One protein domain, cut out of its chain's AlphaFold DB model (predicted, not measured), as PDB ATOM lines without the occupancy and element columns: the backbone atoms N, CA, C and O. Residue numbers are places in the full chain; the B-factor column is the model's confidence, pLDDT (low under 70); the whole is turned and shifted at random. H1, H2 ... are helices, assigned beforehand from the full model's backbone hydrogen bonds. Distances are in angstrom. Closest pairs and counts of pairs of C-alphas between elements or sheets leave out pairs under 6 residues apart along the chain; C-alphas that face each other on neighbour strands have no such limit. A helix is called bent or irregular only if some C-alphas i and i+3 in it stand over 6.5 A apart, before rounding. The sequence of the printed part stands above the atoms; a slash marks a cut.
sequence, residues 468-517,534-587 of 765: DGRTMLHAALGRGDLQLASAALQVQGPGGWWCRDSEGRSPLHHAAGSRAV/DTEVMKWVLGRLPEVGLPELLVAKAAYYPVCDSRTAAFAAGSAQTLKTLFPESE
ATOM      1  N   ASP A 468     166.961 151.151 142.822       81.62
ATOM      2  CA  ASP A 468     167.746 152.395 142.813       81.62
ATOM      3  C   ASP A 468     169.157 152.220 143.425       81.62
ATOM      4  O   ASP A 468     169.932 153.174 143.541       81.62
ATOM      5  N   GLY A 469     169.514 150.992 143.805       91.38
ATOM      6  CA  GLY A 469     170.787 150.624 144.408       91.38
ATOM      7  C   GLY A 469     170.908 150.936 145.901       91.38
ATOM      8  O   GLY A 469     171.908 150.527 146.486       91.38
ATOM      9  N   ARG A 470     169.943 151.627 146.530       94.38
ATOM     10  CA  ARG A 470     169.944 151.909 147.978       94.38
ATOM     11  C   ARG A 470     169.747 150.621 148.770       94.38
ATOM     12  O   ARG A 470     168.953 149.780 148.372       94.38
ATOM     13  N   THR A 471     170.409 150.465 149.914       95.50
ATOM     14  CA  THR A 471     170.047 149.401 150.875       95.50
ATOM     15  C   THR A 471     168.899 149.847 151.779       95.50
ATOM     16  O   THR A 471     168.610 151.041 151.873       95.50
ATOM     17  N   MET A 472     168.281 148.914 152.511       94.75
ATOM     18  CA  MET A 472     167.268 149.258 153.520       94.75
ATOM     19  C   MET A 472     167.784 150.286 154.543       94.75
ATOM     20  O   MET A 472     167.042 151.189 154.913       94.75
ATOM     21  N   LEU A 473     169.072 150.237 154.906       96.38
ATOM     22  CA  LEU A 473     169.699 151.229 155.784       96.38
ATOM     23  C   LEU A 473     169.755 152.643 155.170       96.38
ATOM     24  O   LEU A 473     169.581 153.620 155.892       96.38
ATOM     25  N   HIS A 474     169.944 152.776 153.849       97.12
ATOM     26  CA  HIS A 474     169.866 154.085 153.179       97.12
ATOM     27  C   HIS A 474     168.439 154.647 153.263       97.12
ATOM     28  O   HIS A 474     168.260 155.827 153.549       97.12
ATOM     29  N   ALA A 475     167.427 153.806 153.016       94.94
ATOM     30  CA  ALA A 475     166.025 154.215 153.057       94.94
ATOM     31  C   ALA A 475     165.568 154.570 154.481       94.94
ATOM     32  O   ALA A 475     164.878 155.569 154.661       94.94
ATOM     33  N   ALA A 476     165.987 153.795 155.484       95.69
ATOM     34  CA  ALA A 476     165.698 154.056 156.889       95.69
ATOM     35  C   ALA A 476     166.311 155.385 157.355       95.69
ATOM     36  O   ALA A 476     165.592 156.271 157.813       95.69
ATOM     37  N   LEU A 477     167.621 155.573 157.152       96.06
ATOM     38  CA  LEU A 477     168.313 156.799 157.556       96.06
ATOM     39  C   LEU A 477     167.834 158.025 156.771       96.06
ATOM     40  O   LEU A 477     167.596 159.059 157.377       96.06
ATOM     41  N   GLY A 478     167.584 157.904 155.462       95.31
ATOM     42  CA  GLY A 478     167.021 158.990 154.647       95.31
ATOM     43  C   GLY A 478     165.612 159.437 155.067       95.31
ATOM     44  O   GLY A 478     165.208 160.553 154.748       95.31
ATOM     45  N   ARG A 479     164.877 158.591 155.801       92.31
ATOM     46  CA  ARG A 479     163.567 158.896 156.407       92.31
ATOM     47  C   ARG A 479     163.652 159.316 157.878       92.31
ATOM     48  O   ARG A 479     162.654 159.778 158.420       92.31
ATOM     49  N   GLY A 480     164.801 159.120 158.525       94.94
ATOM     50  CA  GLY A 480     164.963 159.230 159.975       94.94
ATOM     51  C   GLY A 480     164.329 158.095 160.789       94.94
ATOM     52  O   GLY A 480     164.123 158.251 161.988       94.94
ATOM     53  N   ASP A 481     164.031 156.947 160.174       95.19
ATOM     54  CA  ASP A 481     163.497 155.776 160.877       95.19
ATOM     55  C   ASP A 481     164.628 155.014 161.590       95.19
ATOM     56  O   ASP A 481     165.287 154.137 161.026       95.19
ATOM     57  N   LEU A 482     164.867 155.379 162.851       95.81
ATOM     58  CA  LEU A 482     165.947 154.816 163.668       95.81
ATOM     59  C   LEU A 482     165.683 153.363 164.094       95.81
ATOM     60  O   LEU A 482     166.631 152.619 164.358       95.81
ATOM     61  N   GLN A 483     164.416 152.931 164.137       94.12
ATOM     62  CA  GLN A 483     164.066 151.544 164.455       94.12
ATOM     63  C   GLN A 483     164.387 150.636 163.265       94.12
ATOM     64  O   GLN A 483     165.094 149.637 163.424       94.12
ATOM     65  N   LEU A 484     163.969 151.031 162.058       92.69
ATOM     66  CA  LEU A 484     164.321 150.328 160.827       92.69
ATOM     67  C   LEU A 484     165.824 150.398 160.540       92.69
ATOM     68  O   LEU A 484     166.392 149.414 160.073       92.69
ATOM     69  N   ALA A 485     166.501 151.506 160.865       95.62
ATOM     70  CA  ALA A 485     167.955 151.610 160.735       95.62
ATOM     71  C   ALA A 485     168.683 150.654 161.697       95.62
ATOM     72  O   ALA A 485     169.633 149.980 161.289       95.62
ATOM     73  N   SER A 486     168.215 150.528 162.946       94.81
ATOM     74  CA  SER A 486     168.760 149.555 163.902       94.81
ATOM     75  C   SER A 486     168.549 148.119 163.427       94.81
ATOM     76  O   SER A 486     169.504 147.343 163.394       94.81
ATOM     77  N   ALA A 487     167.333 147.769 162.994       91.81
ATOM     78  CA  ALA A 487     167.041 146.445 162.454       91.81
ATOM     79  C   ALA A 487     167.899 146.150 161.209       91.81
ATOM     80  O   ALA A 487     168.518 145.087 161.119       91.81
ATOM     81  N   ALA A 488     168.008 147.105 160.279       93.62
ATOM     82  CA  ALA A 488     168.822 146.969 159.077       93.62
ATOM     83  C   ALA A 488     170.299 146.695 159.402       93.62
ATOM     84  O   ALA A 488     170.887 145.818 158.775       93.62
ATOM     85  N   LEU A 489     170.882 147.357 160.410       93.88
ATOM     86  CA  LEU A 489     172.241 147.055 160.883       93.88
ATOM     87  C   LEU A 489     172.360 145.701 161.584       93.88
ATOM     88  O   LEU A 489     173.377 145.034 161.423       93.88
ATOM     89  N   GLN A 490     171.341 145.254 162.320       91.06
ATOM     90  CA  GLN A 490     171.354 143.929 162.952       91.06
ATOM     91  C   GLN A 490     171.348 142.787 161.915       91.06
ATOM     92  O   GLN A 490     171.909 141.727 162.181       91.06
ATOM     93  N   VAL A 491     170.779 143.006 160.720       88.94
ATOM     94  CA  VAL A 491     170.812 142.042 159.596       88.94
ATOM     95  C   VAL A 491     172.032 142.221 158.687       88.94
ATOM     96  O   VAL A 491     172.668 141.239 158.315       88.94
ATOM     97  N   GLN A 492     172.365 143.457 158.301       90.25
ATOM     98  CA  GLN A 492     173.466 143.757 157.369       90.25
ATOM     99  C   GLN A 492     174.843 143.782 158.051       90.25
ATOM    100  O   GLN A 492     175.875 143.782 157.374       90.25
ATOM    101  N   GLY A 493     174.875 143.799 159.385       93.31
ATOM    102  CA  GLY A 493     176.082 143.977 160.181       93.31
ATOM    103  C   GLY A 493     176.754 145.342 159.960       93.31
ATOM    104  O   GLY A 493     176.229 146.209 159.252       93.31
ATOM    105  N   PRO A 494     177.975 145.533 160.494       90.19
ATOM    106  CA  PRO A 494     178.762 146.752 160.284       90.19
ATOM    107  C   PRO A 494     179.104 147.027 158.804       90.19
ATOM    108  O   PRO A 494     179.475 148.147 158.456       90.19
ATOM    109  N   GLY A 495     178.948 146.039 157.912       90.44
ATOM    110  CA  GLY A 495     179.107 146.209 156.464       90.44
ATOM    111  C   GLY A 495     178.075 147.150 155.830       90.44
ATOM    112  O   GLY A 495     178.413 147.852 154.875       90.44
ATOM    113  N   GLY A 496     176.860 147.234 156.391       93.50
ATOM    114  CA  GLY A 496     175.756 148.036 155.844       93.50
ATOM    115  C   GLY A 496     176.095 149.521 155.649       93.50
ATOM    116  O   GLY A 496     175.681 150.126 154.658       93.50
ATOM    117  N   TRP A 497     176.918 150.091 156.539       95.31
ATOM    118  CA  TRP A 497     177.407 151.478 156.480       95.31
ATOM    119  C   TRP A 497     178.241 151.810 155.235       95.31
ATOM    120  O   TRP A 497     178.323 152.973 154.837       95.31
ATOM    121  N   TRP A 498     178.866 150.802 154.623       94.12
ATOM    122  CA  TRP A 498     179.809 150.961 153.511       94.12
ATOM    123  C   TRP A 498     179.202 150.637 152.144       94.12
ATOM    124  O   TRP A 498     179.840 150.853 151.110       94.12
ATOM    125  N   CYS A 499     177.963 150.147 152.125       94.69
ATOM    126  CA  CYS A 499     177.174 150.036 150.909       94.69
ATOM    127  C   CYS A 499     176.969 151.427 150.277       94.69
ATOM    128  O   CYS A 499     177.015 152.446 150.962       94.69
ATOM    129  N   ARG A 500     176.731 151.475 148.963       94.94
ATOM    130  CA  ARG A 500     176.491 152.719 148.213       94.94
ATOM    131  C   ARG A 500     175.298 152.563 147.286       94.94
ATOM    132  O   ARG A 500     175.181 151.502 146.680       94.94
ATOM    133  N   ASP A 501     174.485 153.594 147.109       95.94
ATOM    134  CA  ASP A 501     173.390 153.609 146.135       95.94
ATOM    135  C   ASP A 501     173.864 153.744 144.673       95.94
ATOM    136  O   ASP A 501     175.068 153.778 144.406       95.94
ATOM    137  N   SER A 502     172.937 153.781 143.701       91.88
ATOM    138  CA  SER A 502     173.312 153.952 142.281       91.88
ATOM    139  C   SER A 502     173.841 155.353 141.925       91.88
ATOM    140  O   SER A 502     174.346 155.541 140.824       91.88
ATOM    141  N   GLU A 503     173.811 156.303 142.866       94.31
ATOM    142  CA  GLU A 503     174.476 157.612 142.781       94.31
ATOM    143  C   GLU A 503     175.821 157.620 143.548       94.31
ATOM    144  O   GLU A 503     176.481 158.650 143.655       94.31
ATOM    145  N   GLY A 504     176.257 156.470 144.080       95.00
ATOM    146  CA  GLY A 504     177.534 156.303 144.778       95.00
ATOM    147  C   GLY A 504     177.551 156.781 146.236       95.00
ATOM    148  O   GLY A 504     178.609 156.692 146.873       95.00
ATOM    149  N   ARG A 505     176.411 157.243 146.768       95.69
ATOM    150  CA  ARG A 505     176.238 157.751 148.141       95.69
ATOM    151  C   ARG A 505     176.064 156.602 149.130       95.69
ATOM    152  O   ARG A 505     175.325 155.671 148.839       95.69
ATOM    153  N   SER A 506     176.677 156.686 150.308       95.88
ATOM    154  CA  SER A 506     176.490 155.713 151.401       95.88
ATOM    155  C   SER A 506     175.304 156.082 152.318       95.88
ATOM    156  O   SER A 506     174.811 157.210 152.229       95.88
ATOM    157  N   PRO A 507     174.847 155.212 153.248       96.25
ATOM    158  CA  PRO A 507     173.764 155.544 154.178       96.25
ATOM    159  C   PRO A 507     174.039 156.792 155.032       96.25
ATOM    160  O   PRO A 507     173.107 157.519 155.353       96.25
ATOM    161  N   LEU A 508     175.311 157.089 155.329       95.88
ATOM    162  CA  LEU A 508     175.748 158.324 155.998       95.88
ATOM    163  C   LEU A 508     175.345 159.595 155.229       95.88
ATOM    164  O   LEU A 508     174.925 160.573 155.836       95.88
ATOM    165  N   HIS A 509     175.401 159.570 153.893       95.69
ATOM    166  CA  HIS A 509     174.951 160.692 153.062       95.69
ATOM    167  C   HIS A 509     173.424 160.855 153.121       95.69
ATOM    168  O   HIS A 509     172.917 161.970 153.029       95.69
ATOM    169  N   HIS A 510     172.684 159.751 153.281       94.75
ATOM    170  CA  HIS A 510     171.226 159.776 153.446       94.75
ATOM    171  C   HIS A 510     170.816 160.239 154.844       94.75
ATOM    172  O   HIS A 510     169.878 161.017 154.946       94.75
ATOM    173  N   ALA A 511     171.554 159.866 155.895       95.25
ATOM    174  CA  ALA A 511     171.382 160.432 157.234       95.25
ATOM    175  C   ALA A 511     171.617 161.953 157.240       95.25
ATOM    176  O   ALA A 511     170.753 162.706 157.682       95.25
ATOM    177  N   ALA A 512     172.730 162.411 156.659       92.56
ATOM    178  CA  ALA A 512     173.058 163.832 156.533       92.56
ATOM    179  C   ALA A 512     172.054 164.615 155.663       92.56
ATOM    180  O   ALA A 512     171.796 165.790 155.907       92.56
ATOM    181  N   GLY A 513     171.473 163.964 154.650       90.25
ATOM    182  CA  GLY A 513     170.401 164.520 153.822       90.25
ATOM    183  C   GLY A 513     169.000 164.416 154.436       90.25
ATOM    184  O   GLY A 513     168.062 165.011 153.898       90.25
ATOM    185  N   SER A 514     168.828 163.674 155.535       84.81
ATOM    186  CA  SER A 514     167.521 163.466 156.155       84.81
ATOM    187  C   SER A 514     167.072 164.732 156.883       84.81
ATOM    188  O   SER A 514     167.569 165.104 157.946       84.81
ATOM    189  N   ARG A 515     166.076 165.412 156.315       78.00
ATOM    190  CA  ARG A 515     165.265 166.343 157.099       78.00
ATOM    191  C   ARG A 515     164.388 165.500 158.009       78.00
ATOM    192  O   ARG A 515     163.487 164.825 157.515       78.00
ATOM    193  N   ALA A 516     164.649 165.550 159.314       55.62
ATOM    194  CA  ALA A 516     163.762 164.965 160.308       55.62
ATOM    195  C   ALA A 516     162.340 165.493 160.064       55.62
ATOM    196  O   ALA A 516     162.102 166.704 160.112       55.62
ATOM    197  N   VAL A 517     161.409 164.592 159.741       48.66
ATOM    198  CA  VAL A 517     160.024 164.952 159.425       48.66
ATOM    199  C   VAL A 517     159.309 165.265 160.736       48.66
ATOM    200  O   VAL A 517     158.600 164.429 161.289       48.66
ATOM    201  N   ASP A 534     171.711 168.784 163.103       54.19
ATOM    202  CA  ASP A 534     171.648 168.254 164.459       54.19
ATOM    203  C   ASP A 534     170.423 167.339 164.661       54.19
ATOM    204  O   ASP A 534     169.728 167.364 165.678       54.19
ATOM    205  N   THR A 535     170.102 166.556 163.630       73.75
ATOM    206  CA  THR A 535     168.973 165.632 163.639       73.75
ATOM    207  C   THR A 535     169.277 164.450 164.553       73.75
ATOM    208  O   THR A 535     170.416 163.988 164.658       73.75
ATOM    209  N   GLU A 536     168.235 163.889 165.172       90.31
ATOM    210  CA  GLU A 536     168.358 162.658 165.966       90.31
ATOM    211  C   GLU A 536     168.973 161.513 165.147       90.31
ATOM    212  O   GLU A 536     169.660 160.658 165.697       90.31
ATOM    213  N   VAL A 537     168.807 161.551 163.821       91.38
ATOM    214  CA  VAL A 537     169.447 160.647 162.861       91.38
ATOM    215  C   VAL A 537     170.967 160.764 162.902       91.38
ATOM    216  O   VAL A 537     171.636 159.747 163.056       91.38
ATOM    217  N   MET A 538     171.533 161.971 162.821       92.50
ATOM    218  CA  MET A 538     172.987 162.146 162.894       92.50
ATOM    219  C   MET A 538     173.543 161.807 164.281       92.50
ATOM    220  O   MET A 538     174.567 161.128 164.362       92.50
ATOM    221  N   LYS A 539     172.839 162.164 165.365       93.31
ATOM    222  CA  LYS A 539     173.218 161.771 166.737       93.31
ATOM    223  C   LYS A 539     173.192 160.253 166.940       93.31
ATOM    224  O   LYS A 539     174.130 159.689 167.501       93.31
ATOM    225  N   TRP A 540     172.167 159.573 166.428       94.94
ATOM    226  CA  TRP A 540     172.057 158.112 166.463       94.94
ATOM    227  C   TRP A 540     173.135 157.431 165.615       94.94
ATOM    228  O   TRP A 540     173.732 156.452 166.057       94.94
ATOM    229  N   VAL A 541     173.424 157.962 164.421       93.88
ATOM    230  CA  VAL A 541     174.510 157.475 163.560       93.88
ATOM    231  C   VAL A 541     175.846 157.589 164.291       93.88
ATOM    232  O   VAL A 541     176.526 156.577 164.427       93.88
ATOM    233  N   LEU A 542     176.187 158.773 164.816       91.62
ATOM    234  CA  LEU A 542     177.416 159.002 165.583       91.62
ATOM    235  C   LEU A 542     177.546 158.036 166.764       91.62
ATOM    236  O   LEU A 542     178.567 157.364 166.877       91.62
ATOM    237  N   GLY A 543     176.499 157.904 167.586       94.50
ATOM    238  CA  GLY A 543     176.486 156.983 168.727       94.50
ATOM    239  C   GLY A 543     176.676 155.509 168.344       94.50
ATOM    240  O   GLY A 543     177.081 154.710 169.183       94.50
ATOM    241  N   ARG A 544     176.431 155.143 167.077       92.75
ATOM    242  CA  ARG A 544     176.659 153.793 166.541       92.75
ATOM    243  C   ARG A 544     178.017 153.608 165.864       92.75
ATOM    244  O   ARG A 544     178.468 152.470 165.804       92.75
ATOM    245  N   LEU A 545     178.698 154.655 165.383       86.94
ATOM    246  CA  LEU A 545     179.997 154.512 164.692       86.94
ATOM    247  C   LEU A 545     181.084 153.788 165.525       86.94
ATOM    248  O   LEU A 545     181.798 152.970 164.934       86.94
ATOM    249  N   PRO A 546     181.208 153.982 166.856       87.06
ATOM    250  CA  PRO A 546     182.141 153.206 167.678       87.06
ATOM    251  C   PRO A 546     181.881 151.692 167.639       87.06
ATOM    252  O   PRO A 546     182.828 150.916 167.546       87.06
ATOM    253  N   GLU A 547     180.614 151.257 167.606       81.69
ATOM    254  CA  GLU A 547     180.234 149.832 167.527       81.69
ATOM    255  C   GLU A 547     180.666 149.164 166.206       81.69
ATOM    256  O   GLU A 547     180.751 147.941 166.116       81.69
ATOM    257  N   VAL A 548     180.939 149.963 165.168       75.94
ATOM    258  CA  VAL A 548     181.423 149.515 163.848       75.94
ATOM    259  C   VAL A 548     182.939 149.260 163.863       75.94
ATOM    260  O   VAL A 548     183.477 148.741 162.884       75.94
ATOM    261  N   GLY A 549     183.646 149.664 164.926       73.62
ATOM    262  CA  GLY A 549     185.108 149.738 164.940       73.62
ATOM    263  C   GLY A 549     185.642 150.770 163.942       73.62
ATOM    264  O   GLY A 549     186.714 150.578 163.373       73.62
ATOM    265  N   LEU A 550     184.881 151.841 163.657       64.81
ATOM    266  CA  LEU A 550     185.192 152.770 162.562       64.81
ATOM    267  C   LEU A 550     186.620 153.356 162.614       64.81
ATOM    268  O   LEU A 550     187.253 153.378 161.558       64.81
ATOM    269  N   PRO A 551     187.156 153.788 163.779       55.28
ATOM    270  CA  PRO A 551     188.527 154.285 163.869       55.28
ATOM    271  C   PRO A 551     189.546 153.209 163.479       55.28
ATOM    272  O   PRO A 551     190.360 153.426 162.585       55.28
ATOM    273  N   GLU A 552     189.444 152.018 164.072       47.38
ATOM    274  CA  GLU A 552     190.335 150.882 163.800       47.38
ATOM    275  C   GLU A 552     190.268 150.438 162.334       47.38
ATOM    276  O   GLU A 552     191.288 150.117 161.732       47.38
ATOM    277  N   LEU A 553     189.076 150.453 161.731       50.12
ATOM    278  CA  LEU A 553     188.846 149.987 160.363       50.12
ATOM    279  C   LEU A 553     189.271 151.020 159.305       50.12
ATOM    280  O   LEU A 553     189.709 150.632 158.217       50.12
ATOM    281  N   LEU A 554     189.206 152.319 159.621       54.44
ATOM    282  CA  LEU A 554     189.811 153.388 158.817       54.44
ATOM    283  C   LEU A 554     191.343 153.343 158.902       54.44
ATOM    284  O   LEU A 554     192.002 153.346 157.862       54.44
ATOM    285  N   VAL A 555     191.903 153.208 160.110       47.22
ATOM    286  CA  VAL A 555     193.352 153.066 160.346       47.22
ATOM    287  C   VAL A 555     193.904 151.817 159.656       47.22
ATOM    288  O   VAL A 555     194.889 151.904 158.925       47.22
ATOM    289  N   ALA A 556     193.236 150.669 159.797       43.78
ATOM    290  CA  ALA A 556     193.627 149.436 159.124       43.78
ATOM    291  C   ALA A 556     193.596 149.580 157.595       43.78
ATOM    292  O   ALA A 556     194.500 149.086 156.927       43.78
ATOM    293  N   LYS A 557     192.605 150.285 157.025       46.09
ATOM    294  CA  LYS A 557     192.571 150.567 155.580       46.09
ATOM    295  C   LYS A 557     193.715 151.469 155.126       46.09
ATOM    296  O   LYS A 557     194.339 151.150 154.117       46.09
ATOM    297  N   ALA A 558     193.987 152.552 155.853       45.78
ATOM    298  CA  ALA A 558     195.086 153.466 155.547       45.78
ATOM    299  C   ALA A 558     196.446 152.746 155.598       45.78
ATOM    300  O   ALA A 558     197.262 152.900 154.694       45.78
ATOM    301  N   ALA A 559     196.652 151.880 156.596       40.62
ATOM    302  CA  ALA A 559     197.881 151.107 156.754       40.62
ATOM    303  C   ALA A 559     198.070 149.985 155.707       40.62
ATOM    304  O   ALA A 559     199.209 149.624 155.420       40.62
ATOM    305  N   TYR A 560     196.993 149.418 155.142       32.53
ATOM    306  CA  TYR A 560     197.078 148.292 154.190       32.53
ATOM    307  C   TYR A 560     197.064 148.678 152.701       32.53
ATOM    308  O   TYR A 560     197.394 147.831 151.873       32.53
ATOM    309  N   TYR A 561     196.677 149.908 152.342       34.53
ATOM    310  CA  TYR A 561     196.584 150.363 150.942       34.53
ATOM    311  C   TYR A 561     197.343 151.683 150.659       34.53
ATOM    312  O   TYR A 561     196.749 152.618 150.122       34.53
ATOM    313  N   PRO A 562     198.654 151.791 150.963       36.84
ATOM    314  CA  PRO A 562     199.423 153.013 150.703       36.84
ATOM    315  C   PRO A 562     199.790 153.242 149.222       36.84
ATOM    316  O   PRO A 562     200.404 154.259 148.909       36.84
ATOM    317  N   VAL A 563     199.464 152.324 148.297       40.81
ATOM    318  CA  VAL A 563     199.841 152.436 146.873       40.81
ATOM    319  C   VAL A 563     198.708 151.976 145.938       40.81
ATOM    320  O   VAL A 563     198.043 150.975 146.200       40.81
ATOM    321  N   CYS A 564     198.548 152.680 144.809       32.53
ATOM    322  CA  CYS A 564     197.801 152.284 143.598       32.53
ATOM    323  C   CYS A 564     196.249 152.344 143.534       32.53
ATOM    324  O   CYS A 564     195.716 151.896 142.521       32.53
ATOM    325  N   ASP A 565     195.499 152.959 144.466       39.91
ATOM    326  CA  ASP A 565     194.082 153.321 144.185       39.91
ATOM    327  C   ASP A 565     193.671 154.741 144.621       39.91
ATOM    328  O   ASP A 565     193.299 155.007 145.769       39.91
ATOM    329  N   SER A 566     193.625 155.646 143.640       39.34
ATOM    330  CA  SER A 566     193.142 157.019 143.805       39.34
ATOM    331  C   SER A 566     191.645 157.116 144.128       39.34
ATOM    332  O   SER A 566     191.222 158.108 144.723       39.34
ATOM    333  N   ARG A 567     190.824 156.101 143.810       38.66
ATOM    334  CA  ARG A 567     189.388 156.094 144.148       38.66
ATOM    335  C   ARG A 567     189.160 155.848 145.636       38.66
ATOM    336  O   ARG A 567     188.249 156.446 146.210       38.66
ATOM    337  N   THR A 568     189.978 155.009 146.271       40.91
ATOM    338  CA  THR A 568     189.924 154.771 147.720       40.91
ATOM    339  C   THR A 568     190.444 155.976 148.509       40.91
ATOM    340  O   THR A 568     189.794 156.367 149.480       40.91
ATOM    341  N   ALA A 569     191.514 156.635 148.050       41.62
ATOM    342  CA  ALA A 569     191.983 157.896 148.639       41.62
ATOM    343  C   ALA A 569     190.925 159.014 148.526       41.62
ATOM    344  O   ALA A 569     190.517 159.590 149.535       41.62
ATOM    345  N   ALA A 570     190.378 159.250 147.326       44.38
ATOM    346  CA  ALA A 570     189.313 160.234 147.113       44.38
ATOM    347  C   ALA A 570     188.024 159.910 147.898       44.38
ATOM    348  O   ALA A 570     187.292 160.815 148.298       44.38
ATOM    349  N   PHE A 571     187.740 158.630 148.165       45.88
ATOM    350  CA  PHE A 571     186.631 158.215 149.025       45.88
ATOM    351  C   PHE A 571     186.881 158.511 150.511       45.88
ATOM    352  O   PHE A 571     185.955 158.958 151.192       45.88
ATOM    353  N   ALA A 572     188.100 158.287 151.011       49.09
ATOM    354  CA  ALA A 572     188.472 158.672 152.369       49.09
ATOM    355  C   ALA A 572     188.368 160.195 152.538       49.09
ATOM    356  O   ALA A 572     187.677 160.655 153.445       49.09
ATOM    357  N   ALA A 573     188.926 160.963 151.595       51.28
ATOM    358  CA  ALA A 573     188.824 162.420 151.560       51.28
ATOM    359  C   ALA A 573     187.366 162.909 151.491       51.28
ATOM    360  O   ALA A 573     186.966 163.739 152.299       51.28
ATOM    361  N   GLY A 574     186.532 162.361 150.600       54.12
ATOM    362  CA  GLY A 574     185.116 162.741 150.491       54.12
ATOM    363  C   GLY A 574     184.285 162.393 151.732       54.12
ATOM    364  O   GLY A 574     183.410 163.162 152.130       54.12
ATOM    365  N   SER A 575     184.586 161.271 152.391       51.62
ATOM    366  CA  SER A 575     183.931 160.878 153.648       51.62
ATOM    367  C   SER A 575     184.375 161.770 154.811       51.62
ATOM    368  O   SER A 575     183.532 162.263 155.555       51.62
ATOM    369  N   ALA A 576     185.677 162.044 154.930       54.50
ATOM    370  CA  ALA A 576     186.228 162.958 155.929       54.50
ATOM    371  C   ALA A 576     185.736 164.399 155.722       54.50
ATOM    372  O   ALA A 576     185.382 165.063 156.690       54.50
ATOM    373  N   GLN A 577     185.629 164.864 154.474       57.44
ATOM    374  CA  GLN A 577     185.061 166.171 154.152       57.44
ATOM    375  C   GLN A 577     183.571 166.232 154.499       57.44
ATOM    376  O   GLN A 577     183.127 167.226 155.060       57.44
ATOM    377  N   THR A 578     182.815 165.156 154.250       54.94
ATOM    378  CA  THR A 578     181.414 165.060 154.689       54.94
ATOM    379  C   THR A 578     181.316 165.209 156.210       54.94
ATOM    380  O   THR A 578     180.552 166.045 156.678       54.94
ATOM    381  N   LEU A 579     182.141 164.492 156.984       54.16
ATOM    382  CA  LEU A 579     182.197 164.637 158.446       54.16
ATOM    383  C   LEU A 579     182.592 166.069 158.871       54.16
ATOM    384  O   LEU A 579     181.892 166.666 159.683       54.16
ATOM    385  N   LYS A 580     183.625 166.672 158.262       58.16
ATOM    386  CA  LYS A 580     184.022 168.075 158.508       58.16
ATOM    387  C   LYS A 580     182.911 169.089 158.202       58.16
ATOM    388  O   LYS A 580     182.841 170.117 158.858       58.16
ATOM    389  N   THR A 581     182.038 168.822 157.227       53.31
ATOM    390  CA  THR A 581     180.876 169.686 156.925       53.31
ATOM    391  C   THR A 581     179.657 169.448 157.820       53.31
ATOM    392  O   THR A 581     178.658 170.152 157.676       53.31
ATOM    393  N   LEU A 582     179.704 168.453 158.712       46.16
ATOM    394  CA  LEU A 582     178.593 168.092 159.596       46.16
ATOM    395  C   LEU A 582     178.827 168.463 161.063       46.16
ATOM    396  O   LEU A 582     177.840 168.575 161.785       46.16
ATOM    397  N   PHE A 583     180.077 168.686 161.486       54.59
ATOM    398  CA  PHE A 583     180.429 168.904 162.894       54.59
ATOM    399  C   PHE A 583     181.315 170.143 163.100       54.59
ATOM    400  O   PHE A 583     182.261 170.341 162.329       54.59
ATOM    401  N   PRO A 584     181.066 170.955 164.148       55.41
ATOM    402  CA  PRO A 584     182.014 171.956 164.634       55.41
ATOM    403  C   PRO A 584     183.377 171.331 164.942       55.41
ATOM    404  O   PRO A 584     183.469 170.164 165.324       55.41
ATOM    405  N   GLU A 585     184.453 172.112 164.822       47.25
ATOM    406  CA  GLU A 585     185.810 171.570 164.965       47.25
ATOM    407  C   GLU A 585     186.114 171.021 166.369       47.25
ATOM    408  O   GLU A 585     186.904 170.093 166.516       47.25
ATOM    409  N   SER A 586     185.439 171.542 167.394       53.69
ATOM    410  CA  SER A 586     185.503 171.034 168.766       53.69
ATOM    411  C   SER A 586     184.977 169.602 168.904       53.69
ATOM    412  O   SER A 586     185.584 168.797 169.599       53.69
ATOM    413  N   GLU A 587     183.879 169.250 168.228       51.62
ATOM    414  CA  GLU A 587     183.153 167.995 168.486       51.62
ATOM    415  C   GLU A 587     183.848 166.750 167.916       51.62
ATOM    416  O   GLU A 587     183.624 165.644 168.405       51.62
TER     417      GLU A 587
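AT A GLANCE: This is residues 468 to 517 and 534 to 587 of the 765 residues of the protein "Hypothetical protein" of Polarella glacialis (UniProt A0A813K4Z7). Four helices make a body, and two more make an open loop out from it and back: H1, H3 and H4 lie roughly side by side, kinked H2 packs on H1, and H5 leads away from the end of H4 before H6 folds back toward H3. The far turn of this loop, residues 562 to 567, stands free. The printed part has 104 residues with six named helices, H1 to H6 in order, and no named strand; the class is all helix. The whole is compact, with a radius of gyration of the C-alphas of 13.8 A and spans of 43 by 33 by 25 A.

HOW THE PARTS SIT: H1, residues 472 to 479, touches H2, residues 482 to 498, at a steep tilt of 52 degrees; the closest C-alphas, of Ala 476 and Ala 485, are 5.1 A apart. H2 has a kink of 112 degrees near residue 492 and is irregular, with C-alphas 491 and 494 9.3 A apart. H3, residues 507 to 513, touches H1 at a shallow tilt of 11 degrees, the same way, closest at the C-alphas of His 474 and Pro 507, 4.3 A. H2 touches H3 with residues 496 to 498 alone, closest at the C-alphas of Trp 497 and Pro 507, 5.9 A. H4, residues 536 to 548, touches H3 with residues 537 to 541 alone, at a shallow tilt of 23 degrees, opposite ways; the closest C-alphas, of Ala 511 and Val 537, are 6.0 A apart. H4 is only just irregular: C-alphas 543 and 546 are 6.9 A apart. H4 meets H5, residues 550 to 560, only through their link. H6, residues 566 to 580, is near H5 and close to but not clearly touching H3, with the C-alphas of His 509 and Thr 578 8.0 A apart. Every O i to N i+4 pair is within hydrogen-bond range in H1, H3, H5 and H6, against 8 of 13 in H2 and 6 of 9 in H4.

IN THESE COORDINATES: H1 begins at C-alpha 472 (167.268, 149.258, 153.520), and H6 ends at C-alpha 580 (184.022, 168.075, 158.508). From first to last C-alpha H2 measures 17.6 A, H4 18.7 A and H6 20.5 A.

THE WHOLE: Residues 518 to 533 are not printed, and C-alphas 517 and 534 are 13.1 A apart across the cut. Of the links that are printed whole, none is long. The pLDDT is under 70 at residues 516 to 517, 534 and 550 to 587.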